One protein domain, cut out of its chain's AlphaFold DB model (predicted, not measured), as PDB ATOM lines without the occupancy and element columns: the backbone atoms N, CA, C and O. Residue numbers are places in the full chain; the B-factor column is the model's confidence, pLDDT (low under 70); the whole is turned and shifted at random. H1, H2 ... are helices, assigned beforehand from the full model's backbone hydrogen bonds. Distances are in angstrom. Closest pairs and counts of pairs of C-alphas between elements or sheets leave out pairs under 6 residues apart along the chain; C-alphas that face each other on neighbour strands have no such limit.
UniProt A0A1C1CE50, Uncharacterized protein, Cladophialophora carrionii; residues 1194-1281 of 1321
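This is residues 1194 to 1281 of the 1321 residues of an uncharacterized protein of Cladophialophora carrionii (UniProt A0A1C1CE50). Two helices side by side, H2 and H4, make the core, with the short helices H1, H3 and H5 around them. H6 lies at one end of the longest axis, beyond a long looping link, and comes close to the core near the start of H2. The printed part has 88 residues with six named helices, H1 to H6 in order, and no named strand; its class is all helix. It is compact, with a radius of gyration of the C-alphas of 12.8 A and spans of 34 by 26 by 23 A.

H1, residues 1194 to 1197, is close to but not clearly touching H4, residues 1228 to 1240; their closest C-alphas, of Tyr 1196 and Ile 1232, are 6.0 A apart. H2, residues 1201 to 1212, is the hub and touches H4 at a shallow tilt of 28 degrees, the same way, closest at the C-alphas of Val 1201 and Lys 1228, 6.1 A. With residues 1205 to 1209 alone, H2 only just touches H3, residues 1217 to 1220, with 3 pairs of C-alphas within 8 A, the closest those of Leu 1208 and Val 1217 at 6.9 A. With residues 1207 to 1211 alone, H2 touches H5, residues 1246 to 1249, closest at the C-alphas of Asn 1211 and Lys 1246, 5.8 A. H6, residues 1270 to 1281, is close to but not clearly touching H2, about perpendicular at 75 degrees; the closest C-alphas, of Pro 1202 and Ile 1270, are 7.1 A apart. Every O i to N i+4 pair is within hydrogen-bond range in H4, and 7 of 8 in both H2 and H6; H1, H3 and H5 are too short for such a pair.

H1 begins at C-alpha 1194 (122.562, 157.255, 176.761). H2 measures 15.4 A, H4 18.9 A and H6 16.6 A from first to last C-alpha. H6 ends at C-alpha 1281 (123.403, 139.059, 191.533).

The farthest C-alphas, of Gly 1222 and Arg 1280, are 37.4 A apart. The printed part has no cut. The link from H5 to H6, residues 1250 to 1269, is long. Residues 1247 to 1262 have pLDDT under 70.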
ATOM      1  N   LYS A1194     121.484 158.218 177.039       85.60
ATOM      2  CA  LYS A1194     122.562 157.255 176.761       85.60
ATOM      3  C   LYS A1194     122.311 155.874 177.384       85.60
ATOM      4  O   LYS A1194     122.754 154.863 176.851       85.60
ATOM      5  N   ASP A1195     121.604 155.811 178.504       83.79
ATOM      6  CA  ASP A1195     121.377 154.585 179.265       83.79
ATOM      7  C   ASP A1195     120.302 153.727 178.588       83.79
ATOM      8  O   ASP A1195     120.538 152.550 178.317       83.79
ATOM      9  N   TYR A1196     119.193 154.343 178.165       91.45
ATOM     10  CA  TYR A1196     118.208 153.710 177.282       91.45
ATOM     11  C   TYR A1196     118.770 153.432 175.872       91.45
ATOM     12  O   TYR A1196     118.406 152.449 175.224       91.45
ATOM     13  N   GLU A1197     119.711 154.248 175.387       89.91
ATOM     14  CA  GLU A1197     120.427 153.992 174.127       89.91
ATOM     15  C   GLU A1197     121.344 152.753 174.198       89.91
ATOM     16  O   GLU A1197     121.630 152.175 173.147       89.91
ATOM     17  N   ASN A1198     121.698 152.262 175.394       85.15
ATOM     18  CA  ASN A1198     122.426 150.998 175.600       85.15
ATOM     19  C   ASN A1198     121.522 149.753 175.727       85.15
ATOM     20  O   ASN A1198     122.025 148.637 175.598       85.15
ATOM     21  N   MET A1199     120.212 149.911 175.946       88.30
ATOM     22  CA  MET A1199     119.252 148.796 176.023       88.30
ATOM     23  C   MET A1199     118.902 148.244 174.633       88.30
ATOM     24  O   MET A1199     118.891 148.983 173.645       88.30
ATOM     25  N   PHE A1200     118.560 146.964 174.513       91.14
ATOM     26  CA  PHE A1200     117.972 146.410 173.288       91.14
ATOM     27  C   PHE A1200     116.495 146.804 173.135       91.14
ATOM     28  O   PHE A1200     115.816 147.118 174.107       91.14
ATOM     29  N   VAL A1201     115.951 146.744 171.912       93.18
ATOM     30  CA  VAL A1201     114.526 147.066 171.675       93.18
ATOM     31  C   VAL A1201     113.573 146.210 172.530       93.18
ATOM     32  O   VAL A1201     112.673 146.800 173.114       93.18
ATOM     33  N   PRO A1202     113.769 144.886 172.724       91.57
ATOM     34  CA  PRO A1202     112.928 144.115 173.646       91.57
ATOM     35  C   PRO A1202     113.056 144.540 175.116       91.57
ATOM     36  O   PRO A1202     112.079 144.444 175.848       91.57
ATOM     37  N   GLU A1203     114.222 145.034 175.553       90.71
ATOM     38  CA  GLU A1203     114.410 145.567 176.914       90.71
ATOM     39  C   GLU A1203     113.623 146.879 177.088       90.71
ATOM     40  O   GLU A1203     112.953 147.064 178.100       90.71
ATOM     41  N   LEU A1204     113.610 147.733 176.058       93.48
ATOM     42  CA  LEU A1204     112.820 148.970 176.011       93.48
ATOM     43  C   LEU A1204     111.302 148.713 175.912       93.48
ATOM     44  O   LEU A1204     110.530 149.425 176.551       93.48
ATOM     45  N   CYS A1205     110.861 147.697 175.156       93.16
ATOM     46  CA  CYS A1205     109.460 147.254 175.158       93.16
ATOM     47  C   CYS A1205     109.052 146.771 176.553       93.16
ATOM     48  O   CYS A1205     108.090 147.278 177.118       93.16
ATOM     49  N   ARG A1206     109.833 145.853 177.139       91.81
ATOM     50  CA  ARG A1206     109.563 145.257 178.454       91.81
ATOM     51  C   ARG A1206     109.519 146.297 179.575       91.81
ATOM     52  O   ARG A1206     108.717 146.161 180.493       91.81
ATOM     53  N   GLU A1207     110.345 147.339 179.496       92.88
ATOM     54  CA  GLU A1207     110.306 148.470 180.427       92.88
ATOM     55  C   GLU A1207     108.987 149.260 180.340       92.88
ATOM     56  O   GLU A1207     108.429 149.621 181.374       92.88
ATOM     57  N   LEU A1208     108.450 149.500 179.141       95.26
ATOM     58  CA  LEU A1208     107.153 150.172 178.975       95.26
ATOM     59  C   LEU A1208     105.982 149.256 179.374       95.26
ATOM     60  O   LEU A1208     105.102 149.680 180.118       95.26
ATOM     61  N   GLU A1209     106.001 148.004 178.913       94.42
ATOM     62  CA  GLU A1209     104.948 147.002 179.123       94.42
ATOM     63  C   GLU A1209     104.886 146.558 180.595       94.42
ATOM     64  O   GLU A1209     103.939 146.883 181.308       94.42
ATOM     65  N   GLN A1210     105.913 145.852 181.082       90.59
ATOM     66  CA  GLN A1210     105.890 145.203 182.399       90.59
ATOM     67  C   GLN A1210     106.183 146.168 183.555       90.59
ATOM     68  O   GLN A1210     105.664 145.976 184.653       90.59
ATOM     69  N   ASN A1211     107.027 147.185 183.338       90.90
ATOM     70  CA  ASN A1211     107.548 148.014 184.432       90.90
ATOM     71  C   ASN A1211     106.902 149.406 184.531       90.90
ATOM     72  O   ASN A1211     107.077 150.069 185.553       90.90
ATOM     73  N   ARG A1212     106.175 149.854 183.496       92.06
ATOM     74  CA  ARG A1212     105.432 151.131 183.479       92.06
ATOM     75  C   ARG A1212     103.951 150.986 183.095       92.06
ATOM     76  O   ARG A1212     103.247 151.990 183.073       92.06
ATOM     77  N   GLY A1213     103.469 149.762 182.858       93.47
ATOM     78  CA  GLY A1213     102.041 149.457 182.704       93.47
ATOM     79  C   GLY A1213     101.414 149.969 181.406       93.47
ATOM     80  O   GLY A1213     100.267 150.408 181.416       93.47
ATOM     81  N   ILE A1214     102.161 149.967 180.298       95.32
ATOM     82  CA  ILE A1214     101.660 150.397 178.985       95.32
ATOM     83  C   ILE A1214     101.298 149.167 178.148       95.32
ATOM     84  O   ILE A1214     102.131 148.630 177.421       95.32
ATOM     85  N   ASP A1215     100.030 148.752 178.239       91.70
ATOM     86  CA  ASP A1215      99.493 147.547 177.582       91.70
ATOM     87  C   ASP A1215      99.586 147.579 176.042       91.70
ATOM     88  O   ASP A1215      99.770 146.542 175.405       91.70
ATOM     89  N   ASP A1216      99.479 148.764 175.424       94.49
ATOM     90  CA  ASP A1216      99.711 148.968 173.986       94.49
ATOM     91  C   ASP A1216     100.798 150.022 173.743       94.49
ATOM     92  O   ASP A1216     100.539 151.220 173.578       94.49
ATOM     93  N   VAL A1217     102.043 149.555 173.655       95.53
ATOM     94  CA  VAL A1217     103.196 150.394 173.308       95.53
ATOM     95  C   VAL A1217     103.092 150.983 171.894       95.53
ATOM     96  O   VAL A1217     103.611 152.072 171.656       95.53
ATOM     97  N   ARG A1218     102.411 150.341 170.932       93.75
ATOM     98  CA  ARG A1218     102.294 150.895 169.565       93.75
ATOM     99  C   ARG A1218     101.301 152.054 169.519       93.75
ATOM    100  O   ARG A1218     101.593 153.067 168.879       93.75
ATOM    101  N   GLY A1219     100.180 151.926 170.225       93.64
ATOM    102  CA  GLY A1219      99.222 153.001 170.468       93.64
ATOM    103  C   GLY A1219      99.846 154.156 171.249       93.64
ATOM    104  O   GLY A1219      99.797 155.296 170.792       93.64
ATOM    105  N   ALA A1220     100.533 153.867 172.359       94.24
ATOM    106  CA  ALA A1220     101.194 154.875 173.195       94.24
ATOM    107  C   ALA A1220     102.350 155.624 172.497       94.24
ATOM    108  O   ALA A1220     102.668 156.750 172.881       94.24
ATOM    109  N   LEU A1221     102.963 155.026 171.468       96.19
ATOM    110  CA  LEU A1221     103.962 155.668 170.600       96.19
ATOM    111  C   LEU A1221     103.362 156.307 169.334       96.19
ATOM    112  O   LEU A1221     104.093 156.930 168.564       96.19
ATOM    113  N   GLY A1222     102.057 156.139 169.080       95.15
ATOM    114  CA  GLY A1222     101.361 156.665 167.900       95.15
ATOM    115  C   GLY A1222     101.884 156.137 166.556       95.15
ATOM    116  O   GLY A1222     101.668 156.768 165.520       95.15
ATOM    117  N   LYS A1223     102.621 155.016 166.548       93.86
ATOM    118  CA  LYS A1223     103.420 154.562 165.398       93.86
ATOM    119  C   LYS A1223     103.273 153.066 165.152       93.86
ATOM    120  O   LYS A1223     103.580 152.237 166.002       93.86
ATOM    121  N   LYS A1224     102.894 152.710 163.919       92.37
ATOM    122  CA  LYS A1224     102.721 151.312 163.485       92.37
ATOM    123  C   LYS A1224     104.008 150.487 163.614       92.37
ATOM    124  O   LYS A1224     103.947 149.342 164.058       92.37
ATOM    125  N   ASN A1225     105.144 151.086 163.252       93.88
ATOM    126  CA  ASN A1225     106.492 150.527 163.369       93.88
ATOM    127  C   ASN A1225     107.373 151.540 164.128       93.88
ATOM    128  O   ASN A1225     107.955 152.411 163.478       93.88
ATOM    129  N   PRO A1226     107.442 151.494 165.469       94.48
ATOM    130  CA  PRO A1226     108.282 152.415 166.225       94.48
ATOM    131  C   PRO A1226     109.768 152.076 166.042       94.48
ATOM    132  O   PRO A1226     110.153 150.906 166.037       94.48
ATOM    133  N   VAL A1227     110.618 153.093 165.900       95.50
ATOM    134  CA  VAL A1227     112.083 152.925 165.908       95.50
ATOM    135  C   VAL A1227     112.614 152.990 167.340       95.50
ATOM    136  O   VAL A1227     111.953 153.551 168.206       95.50
ATOM    137  N   LYS A1228     113.833 152.488 167.608       95.42
ATOM    138  CA  LYS A1228     114.448 152.499 168.958       95.42
ATOM    139  C   LYS A1228     114.317 153.858 169.669       95.42
ATOM    140  O   LYS A1228     113.997 153.905 170.853       95.42
ATOM    141  N   LYS A1229     114.506 154.953 168.921       96.24
ATOM    142  CA  LYS A1229     114.344 156.333 169.398       96.24
ATOM    143  C   LYS A1229     112.965 156.611 170.015       96.24
ATOM    144  O   LYS A1229     112.910 157.316 171.010       96.24
ATOM    145  N   ASP A1230     111.888 156.061 169.462       97.08
ATOM    146  CA  ASP A1230     110.517 156.347 169.903       97.08
ATOM    147  C   ASP A1230     110.259 155.801 171.313       97.08
ATOM    148  O   ASP A1230     109.737 156.513 172.169       97.08
ATOM    149  N   TYR A1231     110.712 154.571 171.579       96.94
ATOM    150  CA  TYR A1231     110.682 153.973 172.915       96.94
ATOM    151  C   TYR A1231     111.469 154.826 173.924       96.94
ATOM    152  O   TYR A1231     110.981 155.097 175.017       96.94
ATOM    153  N   ILE A1232     112.663 155.294 173.540       95.52
ATOM    154  CA  ILE A1232     113.528 156.137 174.383       95.52
ATOM    155  C   ILE A1232     112.868 157.492 174.670       95.52
ATOM    156  O   ILE A1232     112.846 157.929 175.816       95.52
ATOM    157  N   ASP A1233     112.301 158.145 173.653       96.04
ATOM    158  CA  ASP A1233     111.623 159.433 173.805       96.04
ATOM    159  C   ASP A1233     110.390 159.307 174.724       96.04
ATOM    160  O   ASP A1233     110.155 160.192 175.548       96.04
ATOM    161  N   LYS A1234     109.650 158.185 174.672       97.25
ATOM    162  CA  LYS A1234     108.533 157.926 175.599       97.25
ATOM    163  C   LYS A1234     108.991 157.574 177.016       97.25
ATOM    164  O   LYS A1234     108.354 158.031 177.959       97.25
ATOM    165  N   LEU A1235     110.087 156.834 177.190       95.47
ATOM    166  CA  LEU A1235     110.668 156.576 178.516       95.47
ATOM    167  C   LEU A1235     111.159 157.868 179.178       95.47
ATOM    168  O   LEU A1235     110.844 158.108 180.338       95.47
ATOM    169  N   MET A1236     111.825 158.749 178.425       94.04
ATOM    170  CA  MET A1236     112.227 160.065 178.931       94.04
ATOM    171  C   MET A1236     111.034 160.973 179.266       94.04
ATOM    172  O   MET A1236     111.122 161.748 180.215       94.04
ATOM    173  N   ALA A1237     109.923 160.885 178.525       94.87
ATOM    174  CA  ALA A1237     108.688 161.588 178.883       94.87
ATOM    175  C   ALA A1237     108.088 161.036 180.189       94.87
ATOM    176  O   ALA A1237     107.791 161.806 181.094       94.87
ATOM    177  N   LEU A1238     108.008 159.710 180.338       94.77
ATOM    178  CA  LEU A1238     107.532 159.060 181.566       94.77
ATOM    179  C   LEU A1238     108.428 159.377 182.777       94.77
ATOM    180  O   LEU A1238     107.912 159.584 183.868       94.77
ATOM    181  N   ASP A1239     109.749 159.486 182.598       92.25
ATOM    182  CA  ASP A1239     110.671 159.939 183.653       92.25
ATOM    183  C   ASP A1239     110.402 161.399 184.070       92.25
ATOM    184  O   ASP A1239     110.469 161.721 185.256       92.25
ATOM    185  N   GLN A1240     110.059 162.283 183.123       88.86
ATOM    186  CA  GLN A1240     109.659 163.675 183.397       88.86
ATOM    187  C   GLN A1240     108.267 163.771 184.045       88.86
ATOM    188  O   GLN A1240     108.027 164.664 184.854       88.86
ATOM    189  N   GLU A1241     107.372 162.830 183.735       92.04
ATOM    190  CA  GLU A1241     106.075 162.625 184.396       92.04
ATOM    191  C   GLU A1241     106.221 161.973 185.796       92.04
ATOM    192  O   GLU A1241     105.243 161.875 186.535       92.04
ATOM    193  N   GLY A1242     107.429 161.538 186.189       89.95
ATOM    194  CA  GLY A1242     107.713 160.869 187.467       89.95
ATOM    195  C   GLY A1242     107.375 159.370 187.506       89.95
ATOM    196  O   GLY A1242     107.510 158.734 188.553       89.95
ATOM    197  N   ILE A1243     106.969 158.783 186.379       89.32
ATOM    198  CA  ILE A1243     106.597 157.370 186.220       89.32
ATOM    199  C   ILE A1243     107.865 156.552 185.930       89.32
ATOM    200  O   ILE A1243     108.127 156.117 184.806       89.32
ATOM    201  N   VAL A1244     108.693 156.392 186.966       85.96
ATOM    202  CA  VAL A1244     109.996 155.712 186.914       85.96
ATOM    203  C   VAL A1244     109.817 154.189 186.975       85.96
ATOM    204  O   VAL A1244     109.242 153.667 187.928       85.96
ATOM    205  N   GLY A1245     110.331 153.472 185.972       83.53
ATOM    206  CA  GLY A1245     110.282 152.006 185.895       83.53
ATOM    207  C   GLY A1245     111.570 151.312 186.362       83.53
ATOM    208  O   GLY A1245     112.587 151.950 186.650       83.53
ATOM    209  N   LYS A1246     111.538 149.973 186.425       79.56
ATOM    210  CA  LYS A1246     112.650 149.141 186.924       79.56
ATOM    211  C   LYS A1246     113.959 149.335 186.161       79.56
ATOM    212  O   LYS A1246     115.015 149.237 186.774       79.56
ATOM    213  N   GLY A1247     113.935 149.661 184.870       69.21
ATOM    214  CA  GLY A1247     115.144 149.933 184.088       69.21
ATOM    215  C   GLY A1247     115.983 151.087 184.642       69.21
ATOM    216  O   GLY A1247     117.205 151.079 184.477       69.21
ATOM    217  N   ALA A1248     115.357 152.022 185.368       59.15
ATOM    218  CA  ALA A1248     116.038 153.099 186.077       59.15
ATOM    219  C   ALA A1248     116.653 152.668 187.420       59.15
ATOM    220  O   ALA A1248     117.720 153.150 187.796       59.15
ATOM    221  N   THR A1249     116.001 151.758 188.148       61.23
ATOM    222  CA  THR A1249     116.461 151.301 189.470       61.23
ATOM    223  C   THR A1249     117.443 150.132 189.389       61.23
ATOM    224  O   THR A1249     118.394 150.079 190.159       61.23
ATOM    225  N   GLU A1250     117.225 149.214 188.446       63.80
ATOM    226  CA  GLU A1250     117.991 147.976 188.225       63.80
ATOM    227  C   GLU A1250     119.063 148.140 187.136       63.80
ATOM    228  O   GLU A1250     119.883 147.247 186.943       63.80
ATOM    229  N   CYS A1251     119.085 149.283 186.436       57.64
ATOM    230  CA  CYS A1251     120.091 149.628 185.430       57.64
ATOM    231  C   CYS A1251     120.281 148.536 184.356       57.64
ATOM    232  O   CYS A1251     121.396 148.043 184.162       57.64
ATOM    233  N   TYR A1252     119.217 148.185 183.615       64.24
ATOM    234  CA  TYR A1252     119.313 147.267 182.468       64.24
ATOM    235  C   TYR A1252     120.313 147.814 181.428       64.24
ATOM    236  O   TYR A1252     119.986 148.664 180.606       64.24
ATOM    237  N   ARG A1253     121.562 147.342 181.467       60.43
ATOM    238  CA  ARG A1253     122.632 147.714 180.531       60.43
ATOM    239  C   ARG A1253     123.324 146.444 180.067       60.43
ATOM    240  O   ARG A1253     124.230 145.957 180.735       60.43
ATOM    241  N   ASN A1254     122.883 145.902 178.933       59.15
ATOM    242  CA  ASN A1254     123.375 144.635 178.389       59.15
ATOM    243  C   ASN A1254     123.353 143.491 179.425       59.15
ATOM    244  O   ASN A1254     124.376 143.073 179.960       59.15
ATOM    245  N   ILE A1255     122.169 142.911 179.645       64.12
ATOM    246  CA  ILE A1255     121.927 141.756 180.542       64.12
ATOM    247  C   ILE A1255     122.838 140.543 180.188       64.12
ATOM    248  O   ILE A1255     123.195 139.704 181.026       64.12
ATOM    249  N   THR A1256     123.301 140.507 178.934       64.45
ATOM    250  CA  THR A1256     124.329 139.610 178.375       64.45
ATOM    251  C   THR A1256     125.718 139.726 179.027       64.45
ATOM    252  O   THR A1256     126.527 138.812 178.888       64.45
ATOM    253  N   GLY A1257     126.023 140.837 179.705       65.43
ATOM    254  CA  GLY A1257     127.361 141.220 180.165       65.43
ATOM    255  C   GLY A1257     128.277 141.796 179.075       65.43
ATOM    256  O   GLY A1257     129.411 142.159 179.376       65.43
ATOM    257  N   ASN A1258     127.829 141.896 177.817       69.01
ATOM    258  CA  ASN A1258     128.645 142.383 176.702       69.01
ATOM    259  C   ASN A1258     128.301 143.836 176.348       69.01
ATOM    260  O   ASN A1258     127.436 144.093 175.515       69.01
ATOM    261  N   TRP A1259     129.039 144.782 176.929       64.99
ATOM    262  CA  TRP A1259     128.860 146.226 176.732       64.99
ATOM    263  C   TRP A1259     129.001 146.670 175.258       64.99
ATOM    264  O   TRP A1259     128.484 147.716 174.883       64.99
ATOM    265  N   ASN A1260     129.637 145.852 174.407       63.25
ATOM    266  CA  ASN A1260     129.878 146.135 172.989       63.25
ATOM    267  C   ASN A1260     128.820 145.524 172.042       63.25
ATOM    268  O   ASN A1260     128.968 145.587 170.818       63.25
ATOM    269  N   ALA A1261     127.768 144.882 172.564       66.73
ATOM    270  CA  ALA A1261     126.770 144.200 171.744       66.73
ATOM    271  C   ALA A1261     125.821 145.192 171.038       66.73
ATOM    272  O   ALA A1261     124.799 145.603 171.581       66.73
ATOM    273  N   ARG A1262     126.135 145.536 169.781       64.12
ATOM    274  CA  ARG A1262     125.329 146.428 168.916       64.12
ATOM    275  C   ARG A1262     123.966 145.856 168.475       64.12
ATOM    276  O   ARG A1262     123.171 146.578 167.881       64.12
ATOM    277  N   GLY A1263     123.682 144.583 168.750       77.43
ATOM    278  CA  GLY A1263     122.411 143.922 168.442       77.43
ATOM    279  C   GLY A1263     122.208 142.669 169.295       77.43
ATOM    280  O   GLY A1263     123.172 142.127 169.840       77.43
ATOM    281  N   THR A1264     120.961 142.214 169.418       81.73
ATOM    282  CA  THR A1264     120.639 140.985 170.151       81.73
ATOM    283  C   THR A1264     121.279 139.770 169.463       81.73
ATOM    284  O   THR A1264     121.247 139.671 168.232       81.73
ATOM    285  N   PRO A1265     121.863 138.816 170.215       81.25
ATOM    286  CA  PRO A1265     122.337 137.562 169.637       81.25
ATOM    287  C   PRO A1265     121.222 136.817 168.887       81.25
ATOM    288  O   PRO A1265     120.046 136.886 169.252       81.25
ATOM    289  N   LYS A1266     121.582 136.056 167.847       82.28
ATOM    290  CA  LYS A1266     120.614 135.217 167.128       82.28
ATOM    291  C   LYS A1266     119.998 134.203 168.101       82.28
ATOM    292  O   LYS A1266     120.730 133.464 168.754       82.28
ATOM    293  N   ASN A1267     118.666 134.175 168.168       84.59
ATOM    294  CA  ASN A1267     117.863 133.400 169.126       84.59
ATOM    295  C   ASN A1267     118.006 133.842 170.605       84.59
ATOM    296  O   ASN A1267     117.810 133.028 171.504       84.59
ATOM    297  N   TRP A1268     118.349 135.106 170.876       85.78
ATOM    298  CA  TRP A1268     118.328 135.664 172.234       85.78
ATOM    299  C   TRP A1268     116.895 135.871 172.740       85.78
ATOM    300  O   TRP A1268     116.087 136.510 172.067       85.78
ATOM    301  N   ASP A1269     116.621 135.363 173.940       89.37
ATOM    302  CA  ASP A1269     115.386 135.582 174.694       89.37
ATOM    303  C   ASP A1269     115.669 136.440 175.937       89.37
ATOM    304  O   ASP A1269     116.649 136.216 176.656       89.37
ATOM    305  N   ILE A1270     114.790 137.409 176.190       87.20
ATOM    306  CA  ILE A1270     114.940 138.392 177.263       87.20
ATOM    307  C   ILE A1270     114.689 137.787 178.648       87.20
ATOM    308  O   ILE A1270     115.465 138.048 179.566       87.20
ATOM    309  N   GLU A1271     113.672 136.936 178.810       89.86
ATOM    310  CA  GLU A1271     113.329 136.358 180.119       89.86
ATOM    311  C   GLU A1271     114.371 135.311 180.561       89.86
ATOM    312  O   GLU A1271     114.737 135.230 181.737       89.86
ATOM    313  N   THR A1272     114.947 134.564 179.613       89.52
ATOM    314  CA  THR A1272     116.123 133.709 179.844       89.52
ATOM    315  C   THR A1272     117.354 134.527 180.241       89.52
ATOM    316  O   THR A1272     118.067 134.141 181.171       89.52
ATOM    317  N   ALA A1273     117.607 135.665 179.586       85.93
ATOM    318  CA  ALA A1273     118.739 136.528 179.923       85.93
ATOM    319  C   ALA A1273     118.602 137.142 181.328       85.93
ATOM    320  O   ALA A1273     119.556 137.102 182.108       85.93
ATOM    321  N   LEU A1274     117.412 137.651 181.667       83.79
ATOM    322  CA  LEU A1274     117.080 138.221 182.977       83.79
ATOM    323  C   LEU A1274     117.271 137.213 184.107       83.79
ATOM    324  O   LEU A1274     117.920 137.521 185.105       83.79
ATOM    325  N   ARG A1275     116.772 135.984 183.930       89.11
ATOM    326  CA  ARG A1275     116.974 134.887 184.886       89.11
ATOM    327  C   ARG A1275     118.463 134.678 185.174       89.11
ATOM    328  O   ARG A1275     118.880 134.746 186.324       89.11
ATOM    329  N   GLY A1276     119.279 134.571 184.122       88.42
ATOM    330  CA  GLY A1276     120.738 134.460 184.225       88.42
ATOM    331  C   GLY A1276     121.466 135.722 184.721       88.42
ATOM    332  O   GLY A1276     122.686 135.685 184.894       88.42
ATOM    333  N   TYR A1277     120.778 136.847 184.927       83.54
ATOM    334  CA  TYR A1277     121.305 138.061 185.563       83.54
ATOM    335  C   TYR A1277     120.979 138.094 187.061       83.54
ATOM    336  O   TYR A1277     121.901 138.226 187.865       83.54
ATOM    337  N   TYR A1278     119.728 137.841 187.459       86.43
ATOM    338  CA  TYR A1278     119.376 137.700 188.879       86.43
ATOM    339  C   TYR A1278     120.099 136.511 189.537       86.43
ATOM    340  O   TYR A1278     120.605 136.634 190.648       86.43
ATOM    341  N   GLU A1279     120.273 135.396 188.815       89.33
ATOM    342  CA  GLU A1279     121.119 134.274 189.247       89.33
ATOM    343  C   GLU A1279     122.606 134.647 189.406       89.33
ATOM    344  O   GLU A1279     123.354 133.874 190.002       89.33
ATOM    345  N   ARG A1280     123.093 135.761 188.839       84.94
ATOM    346  CA  ARG A1280     124.453 136.276 189.098       84.94
ATOM    347  C   ARG A1280     124.461 137.184 190.320       84.94
ATOM    348  O   ARG A1280     125.224 136.896 191.234       84.94
ATOM    349  N   LEU A1281     123.557 138.166 190.378       81.39
ATOM    350  CA  LEU A1281     123.403 139.059 191.533       81.39
ATOM    351  C   LEU A1281     123.266 138.285 192.850       81.39
ATOM    352  O   LEU A1281     124.016 138.555 193.778       81.39
TER     353      LEU A1281